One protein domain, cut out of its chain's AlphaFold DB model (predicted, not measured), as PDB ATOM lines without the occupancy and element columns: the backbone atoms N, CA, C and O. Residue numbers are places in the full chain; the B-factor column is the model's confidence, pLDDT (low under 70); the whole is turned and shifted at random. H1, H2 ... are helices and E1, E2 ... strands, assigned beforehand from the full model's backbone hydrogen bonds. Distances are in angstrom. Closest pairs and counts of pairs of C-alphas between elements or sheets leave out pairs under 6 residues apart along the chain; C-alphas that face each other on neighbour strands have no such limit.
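Overview. This is residues 2 to 212 of the 612 residues of the protein "dTDP-4-dehydrorhamnose reductase" of Desulfovibrionales bacterium GWA2_65_9 (UniProt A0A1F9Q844). Two lobes lie along the longest axis: in one, a three-stranded sheet, E1 E2 E6, is sandwiched between H1 and H2 on one face and H4 on the other; in the other, H3, H5 and H8 pack together, with the short pair E4 E7 beside H5. Between the lobes lies the small pair E3 E5, and H7 grazes the first sheet at E6. The printed part has 211 residues, eight named helices and seven named strands, in the order H1 E1 H2 E2 E3 H3 E4 E5 H4 E6 H5 E7 H6 H7 H8; the class is mixed and the sheets are parallel. It is compact, with a radius of gyration of the C-alphas of 18.2 A and spans of 55 by 39 by 30 A.

Along the chain. Find C-alpha 2 at (26.738, -15.837, 25.388), where H1, residues 2 to 13, begins. Next come E1, 18 to 23, then H2, 49 to 64, 21.9 A long, E2, 69 to 74, and E3, 76 to 78. Read on to H3, 87 to 96, E4, 101 to 104, E5, 111 to 113, H4, 114 to 126, 18.5 A long, and E6, 131 to 135. H5, 143 to 153, E7, 161 to 164, H6, 166 to 169, H7, 184 to 190, and H8, 201 to 212, follow, ending at (42.253, -9.956, 64.642).

Arrangement. Look first at E2, the inner strand: N 20 and O 70 are 2.8 A apart toward E1, N 71 and O 131 2.8 A toward E6. E1, H2, E2 form a strand-helix-strand unit, parallel strands joined through a helix, with a right-handed crossover. H2, 9.4 A over the sheet, and H4 are on opposite faces. H1 touches H2 at a shallow tilt of 29 degrees, closest at C-alphas 9 and 64, 5.5 A. E2 runs on into E3 at 81 degrees; N 78 and O 112 of E3 and E5 are 3.0 A apart. H5 touches H3 at C-alphas 147 and 91, 6.3 A, and H8 at 150 and 205, 6.0 A, both at steep tilts. N 162 and O 101 of E4 and E7 are 2.8 A apart; C-alphas 104 and 166 bring E4 and H6 to 5.4 A. Each O i to N i+4 pair is within hydrogen-bond range in H1, H4, H5, H7 and H8, 10 of 12 in H2 and 5 of 6 in H3; H6 is too short for one.

Size, cuts and confidence. C-alphas 13 and 159, the farthest apart, are 56.6 A apart. The printed part has no cut; the links E1 to H2 and H6 to H7 are long. Mean pLDDT is 88.8, under 70 at residues 39 to 43, 97 to 98, 170 to 173 and 192 to 195.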
ATOM      1  N   ARG A   2      27.951 -15.375  26.116       80.56
ATOM      2  CA  ARG A   2      26.738 -15.837  25.388       80.56
ATOM      3  C   ARG A   2      25.804 -16.726  26.223       80.56
ATOM      4  O   ARG A   2      24.608 -16.482  26.258       80.56
ATOM      5  N   GLN A   3      26.363 -17.696  26.953       84.94
ATOM      6  CA  GLN A   3      25.598 -18.554  27.872       84.94
ATOM      7  C   GLN A   3      24.875 -17.752  28.969       84.94
ATOM      8  O   GLN A   3      23.726 -18.045  29.278       84.94
ATOM      9  N   PHE A   4      25.520 -16.713  29.514       89.25
ATOM     10  CA  PHE A   4      24.912 -15.840  30.520       89.25
ATOM     11  C   PHE A   4      23.731 -15.051  29.945       89.25
ATOM     12  O   PHE A   4      22.676 -15.021  30.561       89.25
ATOM     13  N   LEU A   5      23.879 -14.458  28.754       89.62
ATOM     14  CA  LEU A   5      22.793 -13.694  28.130       89.62
ATOM     15  C   LEU A   5      21.586 -14.585  27.804       89.62
ATOM     16  O   LEU A   5      20.459 -14.181  28.057       89.62
ATOM     17  N   HIS A   6      21.806 -15.818  27.337       91.19
ATOM     18  CA  HIS A   6      20.711 -16.776  27.134       91.19
ATOM     19  C   HIS A   6      19.992 -17.128  28.446       91.19
ATOM     20  O   HIS A   6      18.766 -17.217  28.475       91.19
ATOM     21  N   LEU A   7      20.739 -17.315  29.541       93.25
ATOM     22  CA  LEU A   7      20.149 -17.546  30.860       93.25
ATOM     23  C   LEU A   7      19.357 -16.321  31.338       93.25
ATOM     24  O   LEU A   7      18.236 -16.474  31.813       93.25
ATOM     25  N   ALA A   8      19.906 -15.116  31.182       93.25
ATOM     26  CA  ALA A   8      19.237 -13.872  31.551       93.25
ATOM     27  C   ALA A   8      17.919 -13.679  30.785       93.25
ATOM     28  O   ALA A   8      16.905 -13.329  31.389       93.25
ATOM     29  N   GLU A   9      17.904 -13.987  29.487       92.50
ATOM     30  CA  GLU A   9      16.689 -13.973  28.671       92.50
ATOM     31  C   GLU A   9      15.633 -14.946  29.214       92.50
ATOM     32  O   GLU A   9      14.469 -14.584  29.387       92.50
ATOM     33  N   ALA A  10      16.043 -16.181  29.522       93.69
ATOM     34  CA  ALA A  10      15.151 -17.201  30.065       93.69
ATOM     35  C   ALA A  10      14.572 -16.791  31.428       93.69
ATOM     36  O   ALA A  10      13.369 -16.933  31.645       93.69
ATOM     37  N   LEU A  11      15.398 -16.235  32.320       94.06
ATOM     38  CA  LEU A  11      14.964 -15.731  33.626       94.06
ATOM     39  C   LEU A  11      13.987 -14.553  33.481       94.06
ATOM     40  O   LEU A  11      12.954 -14.539  34.149       94.06
ATOM     41  N   SER A  12      14.258 -13.617  32.565       92.00
ATOM     42  CA  SER A  12      13.358 -12.485  32.310       92.00
ATOM     43  C   SER A  12      11.999 -12.940  31.760       92.00
ATOM     44  O   SER A  12      10.961 -12.454  32.208       92.00
ATOM     45  N   ARG A  13      11.965 -13.954  30.876       91.75
ATOM     46  CA  ARG A  13      10.709 -14.564  30.382       91.75
ATOM     47  C   ARG A  13       9.872 -15.218  31.488       91.75
ATOM     48  O   ARG A  13       8.658 -15.317  31.339       91.75
ATOM     49  N   LEU A  14      10.497 -15.640  32.589       95.12
ATOM     50  CA  LEU A  14       9.811 -16.138  33.788       95.12
ATOM     51  C   LEU A  14       9.333 -15.008  34.719       95.12
ATOM     52  O   LEU A  14       8.805 -15.281  35.794       95.12
ATOM     53  N   GLY A  15       9.518 -13.744  34.329       91.56
ATOM     54  CA  GLY A  15       9.169 -12.570  35.131       91.56
ATOM     55  C   GLY A  15      10.175 -12.249  36.238       91.56
ATOM     56  O   GLY A  15       9.912 -11.369  37.057       91.56
ATOM     57  N   LEU A  16      11.327 -12.929  36.283       93.69
ATOM     58  CA  LEU A  16      12.353 -12.702  37.299       93.69
ATOM     59  C   LEU A  16      13.257 -11.531  36.904       93.69
ATOM     60  O   LEU A  16      13.736 -11.449  35.774       93.69
ATOM     61  N   THR A  17      13.526 -10.634  37.853       93.12
ATOM     62  CA  THR A  17      14.484  -9.538  37.660       93.12
ATOM     63  C   THR A  17      15.905 -10.079  37.660       93.12
ATOM     64  O   THR A  17      16.353 -10.654  38.652       93.12
ATOM     65  N   VAL A  18      16.648  -9.835  36.583       95.44
ATOM     66  CA  VAL A  18      18.065 -10.213  36.513       95.44
ATOM     67  C   VAL A  18      18.919  -9.123  37.156       95.44
ATOM     68  O   VAL A  18      18.931  -7.989  36.677       95.44
ATOM     69  N   VAL A  19      19.649  -9.462  38.222       95.31
ATOM     70  CA  VAL A  19      20.636  -8.570  38.850       95.31
ATOM     71  C   VAL A  19      22.027  -8.916  38.327       95.31
ATOM     72  O   VAL A  19      22.476 -10.054  38.450       95.31
ATOM     73  N   TRP A  20      22.714  -7.939  37.738       95.25
ATOM     74  CA  TRP A  20      24.064  -8.088  37.205       95.25
ATOM     75  C   TRP A  20      25.052  -7.199  37.952       95.25
ATOM     76  O   TRP A  20      24.937  -5.973  37.954       95.25
ATOM     77  N   PHE A  21      26.071  -7.827  38.534       96.44
ATOM     78  CA  PHE A  21      27.199  -7.126  39.129       96.44
ATOM     79  C   PHE A  21      28.238  -6.801  38.060       96.44
ATOM     80  O   PHE A  21      28.927  -7.686  37.540       96.44
ATOM     81  N   SER A  22      28.341  -5.520  37.734       95.00
ATOM     82  CA  SER A  22      29.388  -4.953  36.897       95.00
ATOM     83  C   SER A  22      30.555  -4.436  37.751       95.00
ATOM     84  O   SER A  22      30.703  -4.814  38.912       95.00
ATOM     85  N   SER A  23      31.434  -3.617  37.179       93.94
ATOM     86  CA  SER A  23      32.636  -3.113  37.845       93.94
ATOM     87  C   SER A  23      33.000  -1.729  37.336       93.94
ATOM     88  O   SER A  23      32.785  -1.411  36.174       93.94
ATOM     89  N   ASP A  24      33.639  -0.950  38.193       92.81
ATOM     90  CA  ASP A  24      34.399   0.254  37.853       92.81
ATOM     91  C   ASP A  24      35.463   0.074  36.742       92.81
ATOM     92  O   ASP A  24      35.881   1.051  36.128       92.81
ATOM     93  N   TYR A  25      35.860  -1.158  36.404       93.12
ATOM     94  CA  TYR A  25      36.819  -1.451  35.325       93.12
ATOM     95  C   TYR A  25      36.236  -1.277  33.916       93.12
ATOM     96  O   TYR A  25      36.953  -1.445  32.930       93.12
ATOM     97  N   VAL A  26      34.952  -0.929  33.801       93.50
ATOM     98  CA  VAL A  26      34.349  -0.507  32.529       93.50
ATOM     99  C   VAL A  26      34.868   0.856  32.046       93.50
ATOM    100  O   VAL A  26      34.560   1.247  30.926       93.50
ATOM    101  N   PHE A  27      35.667   1.562  32.852       93.12
ATOM    102  CA  PHE A  27      36.230   2.877  32.544       93.12
ATOM    103  C   PHE A  27      37.757   2.855  32.373       93.12
ATOM    104  O   PHE A  27      38.446   1.996  32.933       93.12
ATOM    105  N   ASP A  28      38.293   3.837  31.641       90.62
ATOM    106  CA  ASP A  28      39.741   4.016  31.431       90.62
ATOM    107  C   ASP A  28      40.465   4.665  32.619       90.62
ATOM    108  O   ASP A  28      41.672   4.502  32.811       90.62
ATOM    109  N   GLY A  29      39.717   5.382  33.448       91.69
ATOM    110  CA  GLY A  29      40.242   6.123  34.578       91.69
ATOM    111  C   GLY A  29      40.898   7.462  34.224       91.69
ATOM    112  O   GLY A  29      41.745   7.925  34.988       91.69
ATOM    113  N   LEU A  30      40.535   8.064  33.085       89.88
ATOM    114  CA  LEU A  30      40.998   9.387  32.646       89.88
ATOM    115  C   LEU A  30      40.107  10.532  33.142       89.88
ATOM    116  O   LEU A  30      40.593  11.652  33.301       89.88
ATOM    117  N   ALA A  31      38.820  10.274  33.381       89.06
ATOM    118  CA  ALA A  31      37.908  11.271  33.933       89.06
ATOM    119  C   ALA A  31      38.113  11.473  35.443       89.06
ATOM    120  O   ALA A  31      38.552  10.577  36.168       89.06
ATOM    121  N   GLU A  32      37.734  12.656  35.932       89.19
ATOM    122  CA  GLU A  32      37.762  12.969  37.364       89.19
ATOM    123  C   GLU A  32      36.808  12.080  38.171       89.19
ATOM    124  O   GLU A  32      37.179  11.628  39.258       89.19
ATOM    125  N   ALA A  33      35.618  11.815  37.626       91.62
ATOM    126  CA  ALA A  33      34.600  10.941  38.194       91.62
ATOM    127  C   ALA A  33      33.628  10.431  37.114       91.62
ATOM    128  O   ALA A  33      33.542  10.999  36.024       91.62
ATOM    129  N   TYR A  34      32.884   9.371  37.440       92.12
ATOM    130  CA  TYR A  34      31.950   8.678  36.552       92.12
ATOM    131  C   TYR A  34      30.564   8.607  37.198       92.12
ATOM    132  O   TYR A  34      30.352   7.761  38.070       92.12
ATOM    133  N   PRO A  35      29.614   9.472  36.812       91.62
ATOM    134  CA  PRO A  35      28.259   9.427  37.340       91.62
ATOM    135  C   PRO A  35      27.378   8.402  36.619       91.62
ATOM    136  O   PRO A  35      27.580   8.090  35.447       91.62
ATOM    137  N   ASP A  36      26.396   7.856  37.337       89.38
ATOM    138  CA  ASP A  36      25.443   6.861  36.823       89.38
ATOM    139  C   ASP A  36      24.244   7.465  36.068       89.38
ATOM    140  O   ASP A  36      23.432   6.723  35.510       89.38
ATOM    141  N   ASP A  37      24.145   8.796  36.025       86.88
ATOM    142  CA  ASP A  37      23.173   9.582  35.253       86.88
ATOM    143  C   ASP A  37      23.775  10.233  33.993       86.88
ATOM    144  O   ASP A  37      23.119  11.061  33.355       86.88
ATOM    145  N   ALA A  38      25.011   9.872  33.627       78.81
ATOM    146  CA  ALA A  38      25.643  10.360  32.408       78.81
ATOM    147  C   ALA A  38      24.835   9.943  31.157       78.81
ATOM    148  O   ALA A  38      24.241   8.861  31.158       78.81
ATOM    149  N   PRO A  39      24.812  10.761  30.085       67.19
ATOM    150  CA  PRO A  39      24.143  10.385  28.841       67.19
ATOM    151  C   PRO A  39      24.804   9.149  28.210       67.19
ATOM    152  O   PRO A  39      25.987   8.898  28.429       67.19
ATOM    153  N   ASP A  40      24.059   8.393  27.398       56.56
ATOM    154  CA  ASP A  40      24.505   7.112  26.816       56.56
ATOM    155  C   ASP A  40      25.776   7.210  25.934       56.56
ATOM    156  O   ASP A  40      26.390   6.192  25.615       56.56
ATOM    157  N   ASP A  41      26.198   8.416  25.540       48.41
ATOM    158  CA  ASP A  41      27.440   8.685  24.804       48.41
ATOM    159  C   ASP A  41      28.680   8.883  25.704       48.41
ATOM    160  O   ASP A  41      29.808   8.884  25.199       48.41
ATOM    161  N   ALA A  42      28.506   8.946  27.031       57.16
ATOM    162  CA  ALA A  42      29.565   8.795  28.028       57.16
ATOM    163  C   ALA A  42      29.990   7.315  28.103       57.16
ATOM    164  O   ALA A  42      29.697   6.580  29.047       57.16
ATOM    165  N   MET A  43      30.629   6.860  27.027       65.31
ATOM    166  CA  MET A  43      30.965   5.464  26.764       65.31
ATOM    167  C   MET A  43      31.891   4.867  27.828       65.31
ATOM    168  O   MET A  43      32.892   5.459  28.226       65.31
ATOM    169  N   THR A  44      31.594   3.629  28.220       84.25
ATOM    170  CA  THR A  44      32.536   2.744  28.912       84.25
ATOM    171  C   THR A  44      33.775   2.529  28.035       84.25
ATOM    172  O   THR A  44      33.659   1.995  26.929       84.25
ATOM    173  N   THR A  45      34.955   2.911  28.521       90.12
ATOM    174  CA  THR A  45      36.255   2.799  27.833       90.12
ATOM    175  C   THR A  45      37.205   1.833  28.560       90.12
ATOM    176  O   THR A  45      38.234   2.231  29.099       90.12
ATOM    177  N   PRO A  46      36.903   0.527  28.612       91.19
ATOM    178  CA  PRO A  46      37.677  -0.415  29.414       91.19
ATOM    179  C   PRO A  46      39.095  -0.634  28.862       91.19
ATOM    180  O   PRO A  46      39.272  -0.924  27.680       91.19
ATOM    181  N   LEU A  47      40.105  -0.598  29.740       89.31
ATOM    182  CA  LEU A  47      41.514  -0.842  29.374       89.31
ATOM    183  C   LEU A  47      41.873  -2.324  29.222       89.31
ATOM    184  O   LEU A  47      42.927  -2.665  28.690       89.31
ATOM    185  N   ASN A  48      41.037  -3.222  29.743       84.94
ATOM    186  CA  ASN A  48      41.340  -4.646  29.811       84.94
ATOM    187  C   ASN A  48      40.143  -5.524  29.427       84.94
ATOM    188  O   ASN A  48      38.997  -5.085  29.337       84.94
ATOM    189  N   GLU A  49      40.445  -6.803  29.199       88.69
ATOM    190  CA  GLU A  49      39.484  -7.842  28.825       88.69
ATOM    191  C   GLU A  49      38.295  -7.924  29.787       88.69
ATOM    192  O   GLU A  49      37.148  -8.001  29.350       88.69
ATOM    193  N   TYR A  50      38.566  -7.881  31.093       87.00
ATOM    194  CA  TYR A  50      37.547  -7.982  32.132       87.00
ATOM    195  C   TYR A  50      36.556  -6.813  32.054       87.00
ATOM    196  O   TYR A  50      35.346  -7.033  31.971       87.00
ATOM    197  N   GLY A  51      37.068  -5.581  31.989       91.00
ATOM    198  CA  GLY A  51      36.262  -4.378  31.808       91.00
ATOM    199  C   GLY A  51      35.427  -4.424  30.529       91.00
ATOM    200  O   GLY A  51      34.237  -4.119  30.556       91.00
ATOM    201  N   ARG A  52      36.014  -4.894  29.420       91.69
ATOM    202  CA  ARG A  52      35.312  -5.024  28.135       91.69
ATOM    203  C   ARG A  52      34.154  -6.006  28.198       91.69
ATOM    204  O   ARG A  52      33.077  -5.710  27.690       91.69
ATOM    205  N   GLN A  53      34.348  -7.158  28.836       91.44
ATOM    206  CA  GLN A  53      33.275  -8.136  29.012       91.44
ATOM    207  C   GLN A  53      32.144  -7.596  29.893       91.44
ATOM    208  O   GLN A  53      30.979  -7.854  29.599       91.44
ATOM    209  N   LYS A  54      32.467  -6.845  30.955       93.50
ATOM    210  CA  LYS A  54      31.461  -6.199  31.806       93.50
ATOM    211  C   LYS A  54      30.661  -5.157  31.025       93.50
ATOM    212  O   LYS A  54      29.440  -5.272  30.993       93.50
ATOM    213  N   ALA A  55      31.340  -4.241  30.334       92.62
ATOM    214  CA  ALA A  55      30.727  -3.199  29.509       92.62
ATOM    215  C   ALA A  55      29.809  -3.769  28.413       92.62
ATOM    216  O   ALA A  55      28.693  -3.294  28.216       92.62
ATOM    217  N   GLU A  56      30.229  -4.845  27.743       92.75
ATOM    218  CA  GLU A  56      29.412  -5.479  26.704       92.75
ATOM    219  C   GLU A  56      28.121  -6.093  27.272       92.75
ATOM    220  O   GLU A  56      27.068  -6.035  26.636       92.75
ATOM    221  N   VAL A  57      28.163  -6.636  28.494       93.25
ATOM    222  CA  VAL A  57      26.948  -7.102  29.176       93.25
ATOM    223  C   VAL A  57      26.072  -5.926  29.610       93.25
ATOM    224  O   VAL A  57      24.858  -6.027  29.460       93.25
ATOM    225  N   GLU A  58      26.642  -4.813  30.087       92.94
ATOM    226  CA  GLU A  58      25.858  -3.607  30.411       92.94
ATOM    227  C   GLU A  58      25.045  -3.114  29.209       92.94
ATOM    228  O   GLU A  58      23.887  -2.733  29.366       92.94
ATOM    229  N   ARG A  59      25.635  -3.185  28.010       91.94
ATOM    230  CA  ARG A  59      25.003  -2.786  26.749       91.94
ATOM    231  C   ARG A  59      23.892  -3.742  26.309       91.94
ATOM    232  O   ARG A  59      22.840  -3.300  25.869       91.94
ATOM    233  N   LEU A  60      24.132  -5.051  26.395       93.88
ATOM    234  CA  LEU A  60      23.230  -6.070  25.842       93.88
ATOM    235  C   LEU A  60      22.096  -6.473  26.791       93.88
ATOM    236  O   LEU A  60      21.012  -6.843  26.343       93.88
ATOM    237  N   LEU A  61      22.337  -6.449  28.102       94.50
ATOM    238  CA  LEU A  61      21.399  -6.985  29.085       94.50
ATOM    239  C   LEU A  61      20.030  -6.273  29.097       94.50
ATOM    240  O   LEU A  61      19.029  -6.984  29.191       94.50
ATOM    241  N   PRO A  62      19.927  -4.933  28.957       93.94
ATOM    242  CA  PRO A  62      18.632  -4.256  28.895       93.94
ATOM    243  C   PRO A  62      17.775  -4.709  27.711       93.94
ATOM    244  O   PRO A  62      16.573  -4.906  27.878       93.94
ATOM    245  N   GLU A  63      18.382  -4.924  26.540       93.81
ATOM    246  CA  GLU A  63      17.682  -5.423  25.350       93.81
ATOM    247  C   GLU A  63      17.197  -6.862  25.566       93.81
ATOM    248  O   GLU A  63      16.021  -7.167  25.367       93.81
ATOM    249  N   VAL A  64      18.088  -7.731  26.052       94.06
ATOM    250  CA  VAL A  64      17.806  -9.153  26.303       94.06
ATOM    251  C   VAL A  64      16.716  -9.341  27.361       94.06
ATOM    252  O   VAL A  64      15.848 -10.201  27.224       94.06
ATOM    253  N   CYS A  65      16.734  -8.522  28.412       94.75
ATOM    254  CA  CYS A  65      15.774  -8.605  29.506       94.75
ATOM    255  C   CYS A  65      14.549  -7.699  29.324       94.75
ATOM    256  O   CYS A  65      13.747  -7.626  30.253       94.75
ATOM    257  N   GLN A  66      14.393  -7.008  28.187       92.31
ATOM    258  CA  GLN A  66      13.309  -6.039  27.937       92.31
ATOM    259  C   GLN A  66      13.190  -4.977  29.050       92.31
ATOM    260  O   GLN A  66      12.101  -4.624  29.498       92.31
ATOM    261  N   GLY A  67      14.332  -4.508  29.556       90.88
ATOM    262  CA  GLY A  67      14.422  -3.551  30.659       90.88
ATOM    263  C   GLY A  67      14.199  -4.142  32.058       90.88
ATOM    264  O   GLY A  67      14.419  -3.444  33.048       90.88
ATOM    265  N   ASN A  68      13.836  -5.425  32.187       92.88
ATOM    266  CA  ASN A  68      13.651  -6.095  33.480       92.88
ATOM    267  C   ASN A  68      14.980  -6.585  34.090       92.88
ATOM    268  O   ASN A  68      15.147  -7.750  34.457       92.88
ATOM    269  N   CYS A  69      15.957  -5.686  34.186       95.38
ATOM    270  CA  CYS A  69      17.253  -5.964  34.790       95.38
ATOM    271  C   CYS A  69      17.716  -4.818  35.692       95.38
ATOM    272  O   CYS A  69      17.334  -3.662  35.501       95.38
ATOM    273  N   LEU A  70      18.574  -5.150  36.650       95.44
ATOM    274  CA  LEU A  70      19.280  -4.215  37.516       95.44
ATOM    275  C   LEU A  70      20.785  -4.426  37.327       95.44
ATOM    276  O   LEU A  70      21.293  -5.516  37.582       95.44
ATOM    277  N   ILE A  71      21.492  -3.398  36.871       96.00
ATOM    278  CA  ILE A  71      22.937  -3.424  36.627       96.00
ATOM    279  C   ILE A  71      23.615  -2.571  37.695       96.00
ATOM    280  O   ILE A  71      23.292  -1.395  37.840       96.00
ATOM    281  N   LEU A  72      24.564  -3.151  38.427       96.81
ATOM    282  CA  LEU A  72      25.260  -2.491  39.532       96.81
ATOM    283  C   LEU A  72      26.755  -2.392  39.226       96.81
ATOM    284  O   LEU A  72      27.462  -3.398  39.272       96.81
ATOM    285  N   ARG A  73      27.254  -1.193  38.913       96.50
ATOM    286  CA  ARG A  73      28.693  -0.914  38.792       96.50
ATOM    287  C   ARG A  73      29.287  -0.782  40.184       96.50
ATOM    288  O   ARG A  73      29.009   0.182  40.895       96.50
ATOM    289  N   LEU A  74      30.072  -1.776  40.578       96.25
ATOM    290  CA  LEU A  74      30.631  -1.843  41.921       96.25
ATOM    291  C   LEU A  74      31.982  -1.133  42.000       96.25
ATOM    292  O   LEU A  74      32.817  -1.279  41.103       96.25
ATOM    293  N   GLY A  75      32.207  -0.439  43.117       93.00
ATOM    294  CA  GLY A  75      33.562  -0.165  43.598       93.00
ATOM    295  C   GLY A  75      34.229  -1.438  44.133       93.00
ATOM    296  O   GLY A  75      33.636  -2.521  44.156       93.00
ATOM    297  N   LYS A  76      35.466  -1.327  44.618       94.88
ATOM    298  CA  LYS A  76      36.191  -2.477  45.177       94.88
ATOM    299  C   LYS A  76      35.495  -2.998  46.439       94.88
ATOM    300  O   LYS A  76      35.501  -2.335  47.478       94.88
ATOM    301  N   VAL A  77      34.949  -4.209  46.347       95.62
ATOM    302  CA  VAL A  77      34.334  -4.911  47.479       95.62
ATOM    303  C   VAL A  77      35.412  -5.385  48.456       95.62
ATOM    304  O   VAL A  77      36.461  -5.884  48.030       95.62
ATOM    305  N   TYR A  78      35.155  -5.218  49.751       95.50
ATOM    306  CA  TYR A  78      36.011  -5.696  50.836       95.50
ATOM    307  C   TYR A  78      35.187  -6.237  52.015       95.50
ATOM    308  O   TYR A  78      33.991  -5.953  52.116       95.50
ATOM    309  N   GLY A  79      35.826  -7.009  52.892       93.75
ATOM    310  CA  GLY A  79      35.243  -7.513  54.135       93.75
ATOM    311  C   GLY A  79      36.068  -7.124  55.363       93.75
ATOM    312  O   GLY A  79      37.109  -6.469  55.258       93.75
ATOM    313  N   THR A  80      35.553  -7.491  56.533       94.44
ATOM    314  CA  THR A  80      36.195  -7.311  57.847       94.44
ATOM    315  C   THR A  80      36.407  -8.646  58.568       94.44
ATOM    316  O   THR A  80      36.601  -8.680  59.783       94.44
ATOM    317  N   THR A  81      36.389  -9.764  57.830       85.00
ATOM    318  CA  THR A  81      36.635 -11.095  58.397       85.00
ATOM    319  C   THR A  81      38.101 -11.469  58.199       85.00
ATOM    320  O   THR A  81      38.543 -11.547  57.056       85.00
ATOM    321  N   PRO A  82      38.871 -11.756  59.265       79.19
ATOM    322  CA  PRO A  82      40.272 -12.099  59.073       79.19
ATOM    323  C   PRO A  82      40.435 -13.408  58.273       79.19
ATOM    324  O   PRO A  82      39.762 -14.408  58.562       79.19
ATOM    325  N   GLY A  83      41.326 -13.406  57.286       73.12
ATOM    326  CA  GLY A  83      41.552 -14.487  56.323       73.12
ATOM    327  C   GLY A  83      40.603 -14.493  55.117       73.12
ATOM    328  O   GLY A  83      40.608 -15.463  54.361       73.12
ATOM    329  N   ASP A  84      39.771 -13.460  54.923       76.00
ATOM    330  CA  ASP A  84      38.867 -13.366  53.764       76.00
ATOM    331  C   ASP A  84      39.571 -12.999  52.440       76.00
ATOM    332  O   ASP A  84      38.945 -13.032  51.375       76.00
ATOM    333  N   GLY A  85      40.865 -12.660  52.478       76.69
ATOM    334  CA  GLY A  85      41.678 -12.319  51.307       76.69
ATOM    335  C   GLY A  85      41.260 -11.018  50.617       76.69
ATOM    336  O   GLY A  85      41.694 -10.729  49.497       76.69
ATOM    337  N   SER A  86      40.387 -10.229  51.245       87.75
ATOM    338  CA  SER A  86      39.905  -8.972  50.695       87.75
ATOM    339  C   SER A  86      40.932  -7.844  50.843       87.75
ATOM    340  O   SER A  86      42.018  -8.009  51.389       87.75
ATOM    341  N   LEU A  87      40.598  -6.655  50.326       92.12
ATOM    342  CA  LEU A  87      41.502  -5.501  50.270       92.12
ATOM    343  C   LEU A  87      42.194  -5.180  51.606       92.12
ATOM    344  O   LEU A  87      43.386  -4.880  51.610       92.12
ATOM    345  N   LEU A  88      41.426  -5.158  52.698       96.06
ATOM    346  CA  LEU A  88      41.933  -4.785  54.019       96.06
ATOM    347  C   LEU A  88      42.691  -5.948  54.668       96.06
ATOM    348  O   LEU A  88      43.758  -5.728  55.235       96.06
ATOM    349  N   ASP A  89      42.174  -7.165  54.520       88.81
ATOM    350  CA  ASP A  89      42.748  -8.405  55.048       88.81
ATOM    351  C   ASP A  89      44.120  -8.733  54.437       88.81
ATOM    352  O   ASP A  89      45.080  -9.004  55.157       88.81
ATOM    353  N   GLU A  90      44.261  -8.590  53.115       82.81
ATOM    354  CA  GLU A  90      45.529  -8.770  52.396       82.81
ATOM    355  C   GLU A  90      46.617  -7.826  52.945       82.81
ATOM    356  O   GLU A  90      47.761  -8.225  53.180       82.81
ATOM    357  N   MET A  91      46.258  -6.559  53.186       93.81
ATOM    358  CA  MET A  91      47.174  -5.564  53.750       93.81
ATOM    359  C   MET A  91      47.512  -5.873  55.208       93.81
ATOM    360  O   MET A  91      48.687  -5.837  55.576       93.81
ATOM    361  N   ALA A  92      46.503  -6.174  56.028       87.50
ATOM    362  CA  ALA A  92      46.671  -6.505  57.439       87.50
ATOM    363  C   ALA A  92      47.592  -7.718  57.615       87.50
ATOM    364  O   ALA A  92      48.547  -7.659  58.387       87.50
ATOM    365  N   THR A  93      47.375  -8.766  56.823       76.44
ATOM    366  CA  THR A  93      48.176  -9.994  56.814       76.44
ATOM    367  C   THR A  93      49.653  -9.721  56.534       76.44
ATOM    368  O   THR A  93      50.528 -10.188  57.265       76.44
ATOM    369  N   LEU A  94      49.961  -8.923  55.506       74.31
ATOM    370  CA  LEU A  94      51.345  -8.561  55.187       74.31
ATOM    371  C   LEU A  94      51.995  -7.740  56.309       74.31
ATOM    372  O   LEU A  94      53.133  -8.015  56.687       74.31
ATOM    373  N   LEU A  95      51.270  -6.764  56.855       82.56
ATOM    374  CA  LEU A  95      51.772  -5.876  57.905       82.56
ATOM    375  C   LEU A  95      52.022  -6.619  59.223       82.56
ATOM    376  O   LEU A  95      53.071  -6.423  59.836       82.56
ATOM    377  N   LEU A  96      51.108  -7.506  59.626       76.06
ATOM    378  CA  LEU A  96      51.258  -8.367  60.803       76.06
ATOM    379  C   LEU A  96      52.440  -9.335  60.659       76.06
ATOM    380  O   LEU A  96      53.134  -9.607  61.633       76.06
ATOM    381  N   ALA A  97      52.721  -9.793  59.436       67.44
ATOM    382  CA  ALA A  97      53.889 -10.615  59.126       67.44
ATOM    383  C   ALA A  97      55.204  -9.814  58.999       67.44
ATOM    384  O   ALA A  97      56.231 -10.379  58.621       67.44
ATOM    385  N   GLY A  98      55.194  -8.499  59.249       69.38
ATOM    386  CA  GLY A  98      56.373  -7.639  59.105       69.38
ATOM    387  C   GLY A  98      56.850  -7.471  57.657       69.38
ATOM    388  O   GLY A  98      58.017  -7.153  57.423       69.38
ATOM    389  N   ARG A  99      55.977  -7.714  56.672       71.25
ATOM    390  CA  ARG A  99      56.296  -7.654  55.239       71.25
ATOM    391  C   ARG A  99      55.895  -6.316  54.630       71.25
ATOM    392  O   ARG A  99      54.967  -5.649  55.076       71.25
ATOM    393  N   GLU A 100      56.600  -5.948  53.562       90.38
ATOM    394  CA  GLU A 100      56.317  -4.727  52.812       90.38
ATOM    395  C   GLU A 100      54.986  -4.833  52.043       90.38
ATOM    396  O   GLU A 100      54.780  -5.764  51.260       90.38
ATOM    397  N   VAL A 101      54.114  -3.836  52.207       90.94
ATOM    398  CA  VAL A 101      52.933  -3.603  51.365       90.94
ATOM    399  C   VAL A 101      53.299  -2.587  50.288       90.94
ATOM    400  O   VAL A 101      53.496  -1.404  50.570       90.94
ATOM    401  N   ARG A 102      53.351  -3.030  49.030       92.38
ATOM    402  CA  ARG A 102      53.554  -2.152  47.869       92.38
ATOM    403  C   ARG A 102      52.210  -1.591  47.409       92.38
ATOM    404  O   ARG A 102      51.398  -2.317  46.842       92.38
ATOM    405  N   ALA A 103      51.968  -0.305  47.645       93.94
ATOM    406  CA  ALA A 103      50.672   0.322  47.396       93.94
ATOM    407  C   ALA A 103      50.754   1.451  46.354       93.94
ATOM    408  O   ALA A 103      51.546   2.389  46.485       93.94
ATOM    409  N   GLY A 104      49.914   1.355  45.318       93.56
ATOM    410  CA  GLY A 104      49.810   2.339  44.239       93.56
ATOM    411  C   GLY A 104      49.296   3.690  44.734       93.56
ATOM    412  O   GLY A 104      48.150   3.799  45.174       93.56
ATOM    413  N   ARG A 105      50.126   4.733  44.644       96.00
ATOM    414  CA  ARG A 105      49.737   6.116  44.986       96.00
ATOM    415  C   ARG A 105      48.785   6.731  43.959       96.00
ATOM    416  O   ARG A 105      48.023   7.632  44.281       96.00
ATOM    417  N   ASP A 106      48.855   6.238  42.729       93.31
ATOM    418  CA  ASP A 106      48.082   6.666  41.567       93.31
ATOM    419  C   ASP A 106      46.884   5.749  41.282       93.31
ATOM    420  O   ASP A 106      46.215   5.955  40.280       93.31
ATOM    421  N   GLN A 107      46.597   4.768  42.151       94.38
ATOM    422  CA  GLN A 107      45.406   3.920  42.062       94.38
ATOM    423  C   GLN A 107      44.307   4.432  43.002       94.38
ATOM    424  O   GLN A 107      44.300   4.069  44.177       94.38
ATOM    425  N   ILE A 108      43.381   5.243  42.493       97.25
ATOM    426  CA  ILE A 108      42.278   5.882  43.224       97.25
ATOM    427  C   ILE A 108      40.948   5.249  42.809       97.25
ATOM    428  O   ILE A 108      40.617   5.211  41.627       97.25
ATOM    429  N   PHE A 109      40.173   4.766  43.775       96.44
ATOM    430  CA  PHE A 109      38.906   4.072  43.524       96.44
ATOM    431  C   PHE A 109      37.940   4.241  44.700       96.44
ATOM    432  O   PHE A 109      38.355   4.674  45.780       96.44
ATOM    433  N   CYS A 110      36.667   3.904  44.496       95.62
ATOM    434  CA  CYS A 110      35.673   3.780  45.568       95.62
ATOM    435  C   CYS A 110      35.638   2.344  46.115       95.62
ATOM    436  O   CYS A 110      35.942   1.388  45.398       95.62
ATOM    437  N   GLN A 111      35.245   2.174  47.376       96.00
ATOM    438  CA  GLN A 111      35.145   0.869  48.039       96.00
ATOM    439  C   GLN A 111      33.721   0.623  48.538       96.00
ATOM    440  O   GLN A 111      32.942   1.563  48.664       96.00
ATOM    441  N   ILE A 112      33.370  -0.623  48.842       95.56
ATOM    442  CA  ILE A 112      32.126  -0.949  49.551       95.56
ATOM    443  C   ILE A 112      32.310  -2.204  50.401       95.56
ATOM    444  O   ILE A 112      32.945  -3.163  49.959       95.56
ATOM    445  N   HIS A 113      31.773  -2.194  51.619       97.06
ATOM    446  CA  HIS A 113      31.783  -3.380  52.465       97.06
ATOM    447  C   HIS A 113      30.792  -4.428  51.933       97.06
ATOM    448  O   HIS A 113      29.721  -4.077  51.438       97.06
ATOM    449  N   VAL A 114      31.116  -5.717  52.043       95.06
ATOM    450  CA  VAL A 114      30.284  -6.811  51.510       95.06
ATOM    451  C   VAL A 114      28.862  -6.841  52.094       95.06
ATOM    452  O   VAL A 114      27.900  -7.028  51.353       95.06
ATOM    453  N   GLU A 115      28.705  -6.587  53.393       95.00
ATOM    454  CA  GLU A 115      27.382  -6.517  54.040       95.00
ATOM    455  C   GLU A 115      26.574  -5.297  53.584       95.00
ATOM    456  O   GLU A 115      25.370  -5.403  53.362       95.00
ATOM    457  N   ASP A 116      27.235  -4.156  53.378       93.94
ATOM    458  CA  ASP A 116      26.592  -2.933  52.896       93.94
ATOM    459  C   ASP A 116      26.121  -3.092  51.453       93.94
ATOM    460  O   ASP A 116      25.030  -2.653  51.088       93.94
ATOM    461  N   LEU A 117      26.940  -3.756  50.632       94.88
ATOM    462  CA  LEU A 117      26.580  -4.155  49.279       94.88
ATOM    463  C   LEU A 117      25.337  -5.051  49.306       94.88
ATOM    464  O   LEU A 117      24.381  -4.775  48.584       94.88
ATOM    465  N   ALA A 118      25.323  -6.087  50.149       94.56
ATOM    466  CA  ALA A 118      24.179  -6.987  50.273       94.56
ATOM    467  C   ALA A 118      22.906  -6.238  50.703       94.56
ATOM    468  O   ALA A 118      21.857  -6.394  50.073       94.56
ATOM    469  N   ALA A 119      23.005  -5.369  51.713       92.12
ATOM    470  CA  ALA A 119      21.895  -4.535  52.169       92.12
ATOM    471  C   ALA A 119      21.377  -3.607  51.056       92.12
ATOM    472  O   ALA A 119      20.166  -3.501  50.851       92.12
ATOM    473  N   ALA A 120      22.282  -2.991  50.290       92.06
ATOM    474  CA  ALA A 120      21.925  -2.130  49.168       92.06
ATOM    475  C   ALA A 120      21.199  -2.900  48.061       92.06
ATOM    476  O   ALA A 120      20.184  -2.427  47.555       92.06
ATOM    477  N   VAL A 121      21.672  -4.099  47.701       92.81
ATOM    478  CA  VAL A 121      21.004  -4.937  46.691       92.81
ATOM    479  C   VAL A 121      19.586  -5.288  47.123       92.81
ATOM    480  O   VAL A 121      18.660  -5.129  46.327       92.81
ATOM    481  N   LEU A 122      19.398  -5.709  48.374       91.31
ATOM    482  CA  LEU A 122      18.077  -6.045  48.904       91.31
ATOM    483  C   LEU A 122      17.139  -4.830  48.899       91.31
ATOM    484  O   LEU A 122      15.982  -4.953  48.495       91.31
ATOM    485  N   ALA A 123      17.641  -3.650  49.273       89.81
ATOM    486  CA  ALA A 123      16.871  -2.408  49.230       89.81
ATOM    487  C   ALA A 123      16.458  -2.038  47.796       89.81
ATOM    488  O   ALA A 123      15.288  -1.753  47.540       89.81
ATOM    489  N   LEU A 124      17.386  -2.116  46.837       90.38
ATOM    490  CA  LEU A 124      17.114  -1.858  45.419       90.38
ATOM    491  C   LEU A 124      16.095  -2.851  44.841       90.38
ATOM    492  O   LEU A 124      15.199  -2.461  44.089       90.38
ATOM    493  N   GLN A 125      16.194  -4.130  45.205       88.94
ATOM    494  CA  GLN A 125      15.227  -5.148  44.797       88.94
ATOM    495  C   GLN A 125      13.833  -4.864  45.366       88.94
ATOM    496  O   GLN A 125      12.860  -4.894  44.611       88.94
ATOM    497  N   ALA A 126      13.740  -4.539  46.659       88.69
ATOM    498  CA  ALA A 126      12.482  -4.189  47.318       88.69
ATOM    499  C   ALA A 126      11.847  -2.917  46.729       88.69
ATOM    500  O   ALA A 126      10.629  -2.852  46.579       88.69
ATOM    501  N   ALA A 127      12.669  -1.944  46.321       88.25
ATOM    502  CA  ALA A 127      12.241  -0.730  45.625       88.25
ATOM    503  C   ALA A 127      11.735  -0.981  44.193       88.25
ATOM    504  O   ALA A 127      11.245  -0.062  43.541       88.25
ATOM    505  N   GLY A 128      11.903  -2.195  43.658       90.81
ATOM    506  CA  GLY A 128      11.610  -2.477  42.257       90.81
ATOM    507  C   GLY A 128      12.567  -1.773  41.289       90.81
ATOM    508  O   GLY A 128      12.199  -1.543  40.140       90.81
ATOM    509  N   ALA A 129      13.794  -1.458  41.718       91.38
ATOM    510  CA  ALA A 129      14.782  -0.753  40.908       91.38
ATOM    511  C   ALA A 129      15.104  -1.494  39.603       91.38
ATOM    512  O   ALA A 129      15.240  -2.723  39.585       91.38
ATOM    513  N   ARG A 130      15.258  -0.739  38.510       93.44
ATOM    514  CA  ARG A 130      15.656  -1.233  37.184       93.44
ATOM    515  C   ARG A 130      16.642  -0.275  36.528       93.44
ATOM    516  O   ARG A 130      16.660   0.917  36.831       93.44
ATOM    517  N   GLY A 131      17.425  -0.801  35.595       92.75
ATOM    518  CA  GLY A 131      18.462  -0.055  34.892       92.75
ATOM    519  C   GLY A 131      19.800  -0.075  35.626       92.75
ATOM    520  O   GLY A 131      20.072  -0.976  36.419       92.75
ATOM    521  N   LEU A 132      20.650   0.894  35.305       93.25
ATOM    522  CA  LEU A 132      22.040   0.951  35.744       93.25
ATOM    523  C   LEU A 132      22.229   1.903  36.929       93.25
ATOM    524  O   LEU A 132      21.725   3.025  36.907       93.25
ATOM    525  N   PHE A 133      22.994   1.455  37.926       94.31
ATOM    526  CA  PHE A 133      23.396   2.233  39.097       94.31
ATOM    527  C   PHE A 133      24.883   2.040  39.386       94.31
ATOM    528  O   PHE A 133      25.409   0.931  39.266       94.31
ATOM    529  N   ASN A 134      25.538   3.103  39.842       95.06
ATOM    530  CA  ASN A 134      26.804   2.972  40.549       95.06
ATOM    531  C   ASN A 134      26.515   2.624  42.010       95.06
ATOM    532  O   ASN A 134      25.626   3.211  42.630       95.06
ATOM    533  N   LEU A 135      27.279   1.690  42.572       94.69
ATOM    534  CA  LEU A 135      27.112   1.241  43.948       94.69
ATOM    535  C   LEU A 135      28.467   1.138  44.653       94.69
ATOM    536  O   LEU A 135      29.228   0.184  44.478       94.69
ATOM    537  N   CYS A 136      28.756   2.151  45.465       94.00
ATOM    538  CA  CYS A 136      29.925   2.213  46.328       94.00
ATOM    539  C   CYS A 136      29.674   3.110  47.547       94.00
ATOM    540  O   CYS A 136      28.793   3.970  47.521       94.00
ATOM    541  N   ALA A 137      30.490   2.951  48.588       91.50
ATOM    542  CA  ALA A 137      30.548   3.899  49.691       91.50
ATOM    543  C   ALA A 137      31.192   5.228  49.235       91.50
ATOM    544  O   ALA A 137      32.040   5.225  48.332       91.50
ATOM    545  N   PRO A 138      30.819   6.371  49.840       86.06
ATOM    546  CA  PRO A 138      31.444   7.654  49.544       86.06
ATOM    547  C   PRO A 138      32.907   7.692  50.009       86.06
ATOM    548  O   PRO A 138      33.284   7.057  50.991       86.06
ATOM    549  N   GLY A 139      33.717   8.518  49.339       88.31
ATOM    550  CA  GLY A 139      35.096   8.804  49.748       88.31
ATOM    551  C   GLY A 139      36.138   7.923  49.064       88.31
ATOM    552  O   GLY A 139      36.782   7.106  49.713       88.31
ATOM    553  N   ALA A 140      36.344   8.136  47.761       94.88
ATOM    554  CA  ALA A 140      37.417   7.482  47.019       94.88
ATOM    555  C   ALA A 140      38.797   7.761  47.638       94.88
ATOM    556  O   ALA A 140      39.092   8.883  48.060       94.88
ATOM    557  N   ARG A 141      39.662   6.745  47.659       96.38
ATOM    558  CA  ARG A 141      41.017   6.821  48.227       96.38
ATOM    559  C   ARG A 141      42.028   6.129  47.340       96.38
ATOM    560  O   ARG A 141      41.680   5.218  46.587       96.38
ATOM    561  N   SER A 142      43.286   6.552  47.455       97.38
ATOM    562  CA  SER A 142      44.380   5.814  46.837       97.38
ATOM    563  C   SER A 142      44.618   4.491  47.575       97.38
ATOM    564  O   SER A 142      44.440   4.417  48.793       97.38
ATOM    565  N   ARG A 143      45.087   3.447  46.877       96.06
ATOM    566  CA  ARG A 143      45.524   2.187  47.516       96.06
ATOM    567  C   ARG A 143      46.558   2.464  48.621       96.06
ATOM    568  O   ARG A 143      46.547   1.784  49.645       96.06
ATOM    569  N   LEU A 144      47.418   3.469  48.427       97.50
ATOM    570  CA  LEU A 144      48.403   3.922  49.415       97.50
ATOM    571  C   LEU A 144      47.762   4.461  50.700       97.50
ATOM    572  O   LEU A 144      48.203   4.104  51.792       97.50
ATOM    573  N   ASP A 145      46.732   5.297  50.592       97.75
ATOM    574  CA  ASP A 145      46.065   5.867  51.768       97.75
ATOM    575  C   ASP A 145      45.337   4.794  52.578       97.75
ATOM    576  O   ASP A 145      45.353   4.836  53.809       97.75
ATOM    577  N   ILE A 146      44.765   3.797  51.896       98.06
ATOM    578  CA  ILE A 146      44.143   2.632  52.534       98.06
ATOM    579  C   ILE A 146      45.199   1.795  53.264       98.06
ATOM    580  O   ILE A 146      45.027   1.498  54.440       98.06
ATOM    581  N   ALA A 147      46.330   1.485  52.620       97.69
ATOM    582  CA  ALA A 147      47.411   0.721  53.252       97.69
ATOM    583  C   ALA A 147      47.975   1.423  54.497       97.69
ATOM    584  O   ALA A 147      48.230   0.783  55.515       97.69
ATOM    585  N   ARG A 148      48.116   2.753  54.451       98.00
ATOM    586  CA  ARG A 148      48.528   3.560  55.610       98.00
ATOM    587  C   ARG A 148      47.476   3.590  56.716       98.00
ATOM    588  O   ARG A 148      47.845   3.592  57.886       98.00
ATOM    589  N   LEU A 149      46.188   3.637  56.365       97.81
ATOM    590  CA  LEU A 149      45.101   3.514  57.337       97.81
ATOM    591  C   LEU A 149      45.200   2.174  58.071       97.81
ATOM    592  O   LEU A 149      45.270   2.180  59.295       97.81
ATOM    593  N   VAL A 150      45.306   1.062  57.336       97.06
ATOM    594  CA  VAL A 150      45.458  -0.278  57.926       97.06
ATOM    595  C   VAL A 150      46.707  -0.344  58.811       97.06
ATOM    596  O   VAL A 150      46.606  -0.754  59.961       97.06
ATOM    597  N   ALA A 151      47.865   0.134  58.342       94.88
ATOM    598  CA  ALA A 151      49.094   0.136  59.142       94.88
ATOM    599  C   ALA A 151      48.938   0.873  60.479       94.88
ATOM    600  O   ALA A 151      49.320   0.335  61.516       94.88
ATOM    601  N   ARG A 152      48.318   2.062  60.475       97.31
ATOM    602  CA  ARG A 152      48.050   2.815  61.710       97.31
ATOM    603  C   ARG A 152      47.087   2.087  62.638       97.31
ATOM    604  O   ARG A 152      47.364   2.005  63.829       97.31
ATOM    605  N   THR A 153      45.986   1.559  62.107       96.25
ATOM    606  CA  THR A 153      44.973   0.864  62.914       96.25
ATOM    607  C   THR A 153      45.530  -0.405  63.563       96.25
ATOM    608  O   THR A 153      45.213  -0.698  64.710       96.25
ATOM    609  N   PHE A 154      46.419  -1.119  62.870       88.19
ATOM    610  CA  PHE A 154      47.066  -2.337  63.368       88.19
ATOM    611  C   PHE A 154      48.329  -2.076  64.204       88.19
ATOM    612  O   PHE A 154      48.963  -3.022  64.669       88.19
ATOM    613  N   GLY A 155      48.736  -0.813  64.383       87.25
ATOM    614  CA  GLY A 155      49.972  -0.462  65.090       87.25
ATOM    615  C   GLY A 155      51.253  -0.948  64.395       87.25
ATOM    616  O   GLY A 155      52.293  -1.066  65.042       87.25
ATOM    617  N   ALA A 156      51.195  -1.242  63.094       81.25
ATOM    618  CA  ALA A 156      52.343  -1.693  62.316       81.25
ATOM    619  C   ALA A 156      53.256  -0.509  61.931       81.25
ATOM    620  O   ALA A 156      52.766   0.604  61.714       81.25
ATOM    621  N   PRO A 157      54.582  -0.711  61.789       85.12
ATOM    622  CA  PRO A 157      55.482   0.348  61.343       85.12
ATOM    623  C   PRO A 157      55.087   0.884  59.959       85.12
ATOM    624  O   PRO A 157      55.088   0.139  58.980       85.12
ATOM    625  N   GLU A 158      54.833   2.192  59.840       87.56
ATOM    626  CA  GLU A 158      54.459   2.806  58.551       87.56
ATOM    627  C   GLU A 158      55.532   2.623  57.461       87.56
ATOM    628  O   GLU A 158      55.215   2.642  56.274       87.56
ATOM    629  N   GLY A 159      56.790   2.385  57.853       91.12
ATOM    630  CA  GLY A 159      57.890   2.073  56.935       91.12
ATOM    631  C   GLY A 159      57.705   0.777  56.135       91.12
ATOM    632  O   GLY A 159      58.375   0.608  55.120       91.12
ATOM    633  N   LEU A 160      56.788  -0.109  56.541       90.06
ATOM    634  CA  LEU A 160      56.405  -1.293  55.766       90.06
ATOM    635  C   LEU A 160      55.479  -0.957  54.588       90.06
ATOM    636  O   LEU A 160      55.287  -1.792  53.710       90.06
ATOM    637  N   VAL A 161      54.899   0.245  54.525       97.25
ATOM    638  CA  VAL A 161      54.045   0.654  53.405       97.25
ATOM    639  C   VAL A 161      54.876   1.416  52.377       97.25
ATOM    640  O   VAL A 161      55.167   2.606  52.528       97.25
ATOM    641  N   ARG A 162      55.219   0.744  51.277       96.19
ATOM    642  CA  ARG A 162      55.976   1.338  50.175       96.19
ATOM    643  C   ARG A 162      55.047   1.920  49.119       96.19
ATOM    644  O   ARG A 162      54.293   1.206  48.460       96.19
ATOM    645  N   ALA A 163      55.173   3.225  48.892       96.31
ATOM    646  CA  ALA A 163      54.509   3.896  47.784       96.31
ATOM    647  C   ALA A 163      55.134   3.485  46.441       96.31
ATOM    648  O   ALA A 163      56.342   3.628  46.239       96.31
ATOM    649  N   ILE A 164      54.298   3.032  45.511       94.06
ATOM    650  CA  ILE A 164      54.668   2.721  44.123       94.06
ATOM    651  C   ILE A 164      53.731   3.450  43.152       94.06
ATOM    652  O   ILE A 164      52.698   3.977  43.569       94.06
ATOM    653  N   SER A 165      54.103   3.541  41.879       91.06
ATOM    654  CA  SER A 165      53.160   3.799  40.786       91.06
ATOM    655  C   SER A 165      52.632   2.463  40.272       91.06
ATOM    656  O   SER A 165      53.347   1.463  40.305       91.06
ATOM    657  N   LEU A 166      51.398   2.433  39.772       83.88
ATOM    658  CA  LEU A 166      50.885   1.266  39.053       83.88
ATOM    659  C   LEU A 166      51.769   0.878  37.859       83.88
ATOM    660  O   LEU A 166      51.880  -0.307  37.557       83.88
ATOM    661  N   ASP A 167      52.454   1.842  37.239       84.88
ATOM    662  CA  ASP A 167      53.367   1.580  36.121       84.88
ATOM    663  C   ASP A 167      54.604   0.766  36.566       84.88
ATOM    664  O   ASP A 167      55.194   0.041  35.764       84.88
ATOM    665  N   ASP A 168      54.954   0.801  37.861       79.12
ATOM    666  CA  ASP A 168      56.083   0.056  38.440       79.12
ATOM    667  C   ASP A 168      55.797  -1.454  38.578       79.12
ATOM    668  O   ASP A 168      56.697  -2.231  38.912       79.12
ATOM    669  N   LEU A 169      54.542  -1.885  38.397       71.12
ATOM    670  CA  LEU A 169      54.143  -3.285  38.568       71.12
ATOM    671  C   LEU A 169      54.461  -4.152  37.342       71.12
ATOM    672  O   LEU A 169      54.475  -5.375  37.466       71.12
ATOM    673  N   GLY A 170      54.728  -3.552  36.174       64.12
ATOM    674  CA  GLY A 170      55.035  -4.291  34.940       64.12
ATOM    675  C   GLY A 170      53.941  -5.283  34.516       64.12
ATOM    676  O   GLY A 170      54.212  -6.231  33.777       64.12
ATOM    677  N   GLU A 171      52.714  -5.107  35.015       65.94
ATOM    678  CA  GLU A 171      51.605  -6.030  34.789       65.94
ATOM    679  C   GLU A 171      51.155  -5.988  33.323       65.94
ATOM    680  O   GLU A 171      50.930  -4.926  32.745       65.94
ATOM    681  N   ARG A 172      50.934  -7.169  32.724       60.00
ATOM    682  CA  ARG A 172      50.242  -7.281  31.422       60.00
ATOM    683  C   ARG A 172      48.775  -6.842  31.508       60.00
ATOM    684  O   ARG A 172      48.154  -6.561  30.489       60.00
ATOM    685  N   PHE A 173      48.223  -6.820  32.719       66.94
ATOM    686  CA  PHE A 173      46.860  -6.415  33.016       66.94
ATOM    687  C   PHE A 173      46.835  -4.933  33.411       66.94
ATOM    688  O   PHE A 173      47.249  -4.564  34.506       66.94
ATOM    689  N   GLN A 174      46.359  -4.075  32.508       77.56
ATOM    690  CA  GLN A 174      46.277  -2.636  32.765       77.56
ATOM    691  C   GLN A 174      45.086  -2.318  33.672       77.56
ATOM    692  O   GLN A 174      43.934  -2.593  33.326       77.56
ATOM    693  N   ARG A 175      45.374  -1.734  34.837       85.19
ATOM    694  CA  ARG A 175      44.366  -1.264  35.795       85.19
ATOM    695  C   ARG A 175      44.116   0.230  35.572       85.19
ATOM    696  O   ARG A 175      45.093   0.968  35.430       85.19
ATOM    697  N   PRO A 176      42.856   0.696  35.574       89.06
ATOM    698  CA  PRO A 176      42.584   2.122  35.484       89.06
ATOM    699  C   PRO A 176      43.108   2.826  36.740       89.06
ATOM    700  O   PRO A 176      42.984   2.319  37.861       89.06
ATOM    701  N   LYS A 177      43.733   3.989  36.545       90.81
ATOM    702  CA  LYS A 177      44.382   4.734  37.630       90.81
ATOM    703  C   LYS A 177      43.361   5.419  38.533       90.81
ATOM    704  O   LYS A 177      43.500   5.369  39.749       90.81
ATOM    705  N   ARG A 178      42.304   6.012  37.971       93.94
ATOM    706  CA  ARG A 178      41.305   6.760  38.746       93.94
ATOM    707  C   ARG A 178      39.876   6.393  38.364       93.94
ATOM    708  O   ARG A 178      39.364   6.880  37.370       93.94
ATOM    709  N   VAL A 179      39.200   5.603  39.190       93.44
ATOM    710  CA  VAL A 179      37.797   5.210  38.985       93.44
ATOM    711  C   VAL A 179      36.929   5.645  40.162       93.44
ATOM    712  O   VAL A 179      36.611   4.881  41.071       93.44
ATOM    713  N   VAL A 180      36.574   6.930  40.164       95.88
ATOM    714  CA  VAL A 180      35.683   7.520  41.172       95.88
ATOM    715  C   VAL A 180      34.247   7.416  40.671       95.88
ATOM    716  O   VAL A 180      33.856   8.135  39.757       95.88
ATOM    717  N   LEU A 181      33.471   6.499  41.243       94.38
ATOM    718  CA  LEU A 181      32.059   6.332  40.912       94.38
ATOM    719  C   LEU A 181      31.206   7.336  41.693       94.38
ATOM    720  O   LEU A 181      31.291   7.403  42.919       94.38
ATOM    721  N   GLU A 182      30.348   8.075  40.994       93.31
ATOM    722  CA  GLU A 182      29.325   8.916  41.618       93.31
ATOM    723  C   GLU A 182      27.974   8.201  41.596       93.31
ATOM    724  O   GLU A 182      27.502   7.756  40.550       93.31
ATOM    725  N   THR A 183      27.350   8.090  42.766       92.19
ATOM    726  CA  THR A 183      26.136   7.299  43.001       92.19
ATOM    727  C   THR A 183      24.891   8.196  43.019       92.19
ATOM    728  O   THR A 183      24.127   8.178  43.985       92.19
ATOM    729  N   ARG A 184      24.713   9.056  42.007       90.19
ATOM    730  CA  ARG A 184      23.663  10.095  41.997       90.19
ATOM    731  C   ARG A 184      22.269   9.485  41.917       90.19
ATOM    732  O   ARG A 184      21.393   9.868  42.692       90.19
ATOM    733  N   ARG A 185      22.075   8.498  41.040       89.50
ATOM    734  CA  ARG A 185      20.792   7.785  40.911       89.50
ATOM    735  C   ARG A 185      20.476   6.974  42.156       89.50
ATOM    736  O   ARG A 185      19.332   6.963  42.600       89.50
ATOM    737  N   LEU A 186      21.489   6.329  42.733       87.56
ATOM    738  CA  LEU A 186      21.343   5.607  43.994       87.56
ATOM    739  C   LEU A 186      20.941   6.565  45.125       87.56
ATOM    740  O   LEU A 186      19.975   6.297  45.827       87.56
ATOM    741  N   ALA A 187      21.624   7.704  45.263       85.38
ATOM    742  CA  ALA A 187      21.316   8.705  46.283       85.38
ATOM    743  C   ALA A 187      19.901   9.278  46.127       85.38
ATOM    744  O   ALA A 187      19.182   9.395  47.116       85.38
ATOM    745  N   ALA A 188      19.477   9.581  44.895       85.31
ATOM    746  CA  ALA A 188      18.122  10.051  44.617       85.31
ATOM    747  C   ALA A 188      17.058   9.011  45.003       85.31
ATOM    748  O   ALA A 188      16.030   9.370  45.562       85.31
ATOM    749  N   MET A 189      17.315   7.725  44.746       81.38
ATOM    750  CA  MET A 189      16.360   6.656  45.046       81.38
ATOM    751  C   MET A 189      16.332   6.263  46.529       81.38
ATOM    752  O   MET A 189      15.301   5.833  47.035       81.38
ATOM    753  N   LEU A 190      17.454   6.423  47.233       74.38
ATOM    754  CA  LEU A 190      17.562   6.146  48.666       74.38
ATOM    755  C   LEU A 190      17.135   7.321  49.553       74.38
ATOM    756  O   LEU A 190      16.948   7.117  50.749       74.38
ATOM    757  N   ALA A 191      16.950   8.527  49.001       73.88
ATOM    758  CA  ALA A 191      16.450   9.684  49.748       73.88
ATOM    759  C   ALA A 191      15.100   9.402  50.444       73.88
ATOM    760  O   ALA A 191      14.828   9.964  51.505       73.88
ATOM    761  N   ASP A 192      14.314   8.469  49.897       67.12
ATOM    762  CA  ASP A 192      13.016   8.034  50.422       67.12
ATOM    763  C   ASP A 192      13.090   6.749  51.283       67.12
ATOM    764  O   ASP A 192      12.065   6.253  51.753       67.12
ATOM    765  N   MET A 193      14.291   6.197  51.519       65.88
ATOM    766  CA  MET A 193      14.527   4.959  52.280       65.88
ATOM    767  C   MET A 193      15.501   5.183  53.452       65.88
ATOM    768  O   MET A 193      16.699   4.902  53.336       65.88
ATOM    769  N   PRO A 194      15.022   5.662  54.616       59.69
ATOM    770  CA  PRO A 194      15.873   5.874  55.781       59.69
ATOM    771  C   PRO A 194      16.363   4.526  56.335       59.69
ATOM    772  O   PRO A 194      15.586   3.760  56.899       59.69
ATOM    773  N   GLY A 195      17.656   4.226  56.178       64.69
ATOM    774  CA  GLY A 195      18.268   3.036  56.784       64.69
ATOM    775  C   GLY A 195      19.543   2.525  56.117       64.69
ATOM    776  O   GLY A 195      20.334   1.863  56.783       64.69
ATOM    777  N   LEU A 196      19.786   2.842  54.840       73.50
ATOM    778  CA  LEU A 196      21.025   2.434  54.180       73.50
ATOM    779  C   LEU A 196      22.150   3.427  54.502       73.50
ATOM    780  O   LEU A 196      22.176   4.544  53.990       73.50
ATOM    781  N   CYS A 197      23.074   3.014  55.363       82.25
ATOM    782  CA  CYS A 197      24.289   3.756  55.684       82.25
ATOM    783  C   CYS A 197      25.492   2.894  55.311       82.25
ATOM    784  O   CYS A 197      25.550   1.731  55.699       82.25
ATOM    785  N   PHE A 198      26.433   3.457  54.559       89.88
ATOM    786  CA  PHE A 198      27.647   2.745  54.182       89.88
ATOM    787  C   PHE A 198      28.729   2.920  55.243       89.88
ATOM    788  O   PHE A 198      29.017   4.039  55.674       89.88
ATOM    789  N   ARG A 199      29.334   1.802  55.636       91.69
ATOM    790  CA  ARG A 199      30.391   1.698  56.634       91.69
ATOM    791  C   ARG A 199      31.600   2.543  56.210       91.69
ATOM    792  O   ARG A 199      32.178   2.303  55.143       91.69
ATOM    793  N   PRO A 200      32.019   3.524  57.033       94.06
ATOM    794  CA  PRO A 200      33.259   4.252  56.809       94.06
ATOM    795  C   PRO A 200      34.465   3.311  56.829       94.06
ATOM    796  O   PRO A 200      34.527   2.376  57.629       94.06
ATOM    797  N   LEU A 201      35.461   3.588  55.989       94.75
ATOM    798  CA  LEU A 201      36.634   2.724  55.867       94.75
ATOM    799  C   LEU A 201      37.447   2.643  57.170       94.75
ATOM    800  O   LEU A 201      37.992   1.592  57.489       94.75
ATOM    801  N   GLU A 202      37.508   3.730  57.942       96.06
ATOM    802  CA  GLU A 202      38.109   3.761  59.281       96.06
ATOM    803  C   GLU A 202      37.430   2.784  60.236       96.06
ATOM    804  O   GLU A 202      38.111   2.060  60.959       96.06
ATOM    805  N   GLN A 203      36.094   2.758  60.220       96.19
ATOM    806  CA  GLN A 203      35.316   1.850  61.051       96.19
ATOM    807  C   GLN A 203      35.585   0.405  60.636       96.19
ATOM    808  O   GLN A 203      35.874  -0.419  61.492       96.19
ATOM    809  N   ALA A 204      35.575   0.107  59.335       96.31
ATOM    810  CA  ALA A 204      35.888  -1.232  58.851       96.31
ATOM    811  C   ALA A 204      37.315  -1.684  59.201       96.31
ATOM    812  O   ALA A 204      37.524  -2.825  59.601       96.31
ATOM    813  N   ALA A 205      38.306  -0.795  59.077       96.69
ATOM    814  CA  ALA A 205      39.675  -1.103  59.475       96.69
ATOM    815  C   ALA A 205      39.765  -1.415  60.977       96.69
ATOM    816  O   ALA A 205      40.490  -2.333  61.359       96.69
ATOM    817  N   GLN A 206      39.025  -0.678  61.817       97.31
ATOM    818  CA  GLN A 206      38.965  -0.931  63.257       97.31
ATOM    819  C   GLN A 206      38.241  -2.242  63.578       97.31
ATOM    820  O   GLN A 206      38.762  -3.025  64.360       97.31
ATOM    821  N   GLU A 207      37.100  -2.520  62.945       96.00
ATOM    822  CA  GLU A 207      36.373  -3.787  63.099       96.00
ATOM    823  C   GLU A 207      37.258  -4.985  62.734       96.00
ATOM    824  O   GLU A 207      37.313  -5.967  63.473       96.00
ATOM    825  N   LEU A 208      38.003  -4.886  61.627       92.00
ATOM    826  CA  LEU A 208      38.953  -5.917  61.226       92.00
ATOM    827  C   LEU A 208      40.075  -6.065  62.269       92.00
ATOM    828  O   LEU A 208      40.388  -7.184  62.670       92.00
ATOM    829  N   ALA A 209      40.660  -4.965  62.752       88.88
ATOM    830  CA  ALA A 209      41.684  -5.008  63.798       88.88
ATOM    831  C   ALA A 209      41.158  -5.623  65.106       88.88
ATOM    832  O   ALA A 209      41.840  -6.450  65.710       88.88
ATOM    833  N   ASP A 210      39.932  -5.288  65.507       87.94
ATOM    834  CA  ASP A 210      39.259  -5.864  66.671       87.94
ATOM    835  C   ASP A 210      39.001  -7.363  66.473       87.94
ATOM    836  O   ASP A 210      39.186  -8.145  67.408       87.94
ATOM    837  N   ALA A 211      38.642  -7.791  65.259       81.00
ATOM    838  CA  ALA A 211      38.477  -9.199  64.913       81.00
ATOM    839  C   ALA A 211      39.811  -9.966  64.984       81.00
ATOM    840  O   ALA A 211      39.867 -11.048  65.578       81.00
ATOM    841  N   TYR A 212      40.907  -9.397  64.468       74.56
ATOM    842  CA  TYR A 212      42.253  -9.956  64.642       74.56
ATOM    843  C   TYR A 212      42.678  -9.978  66.119       74.56
ATOM    844  O   TYR A 212      43.222 -10.979  66.585       74.56
TER     845      TYR A 212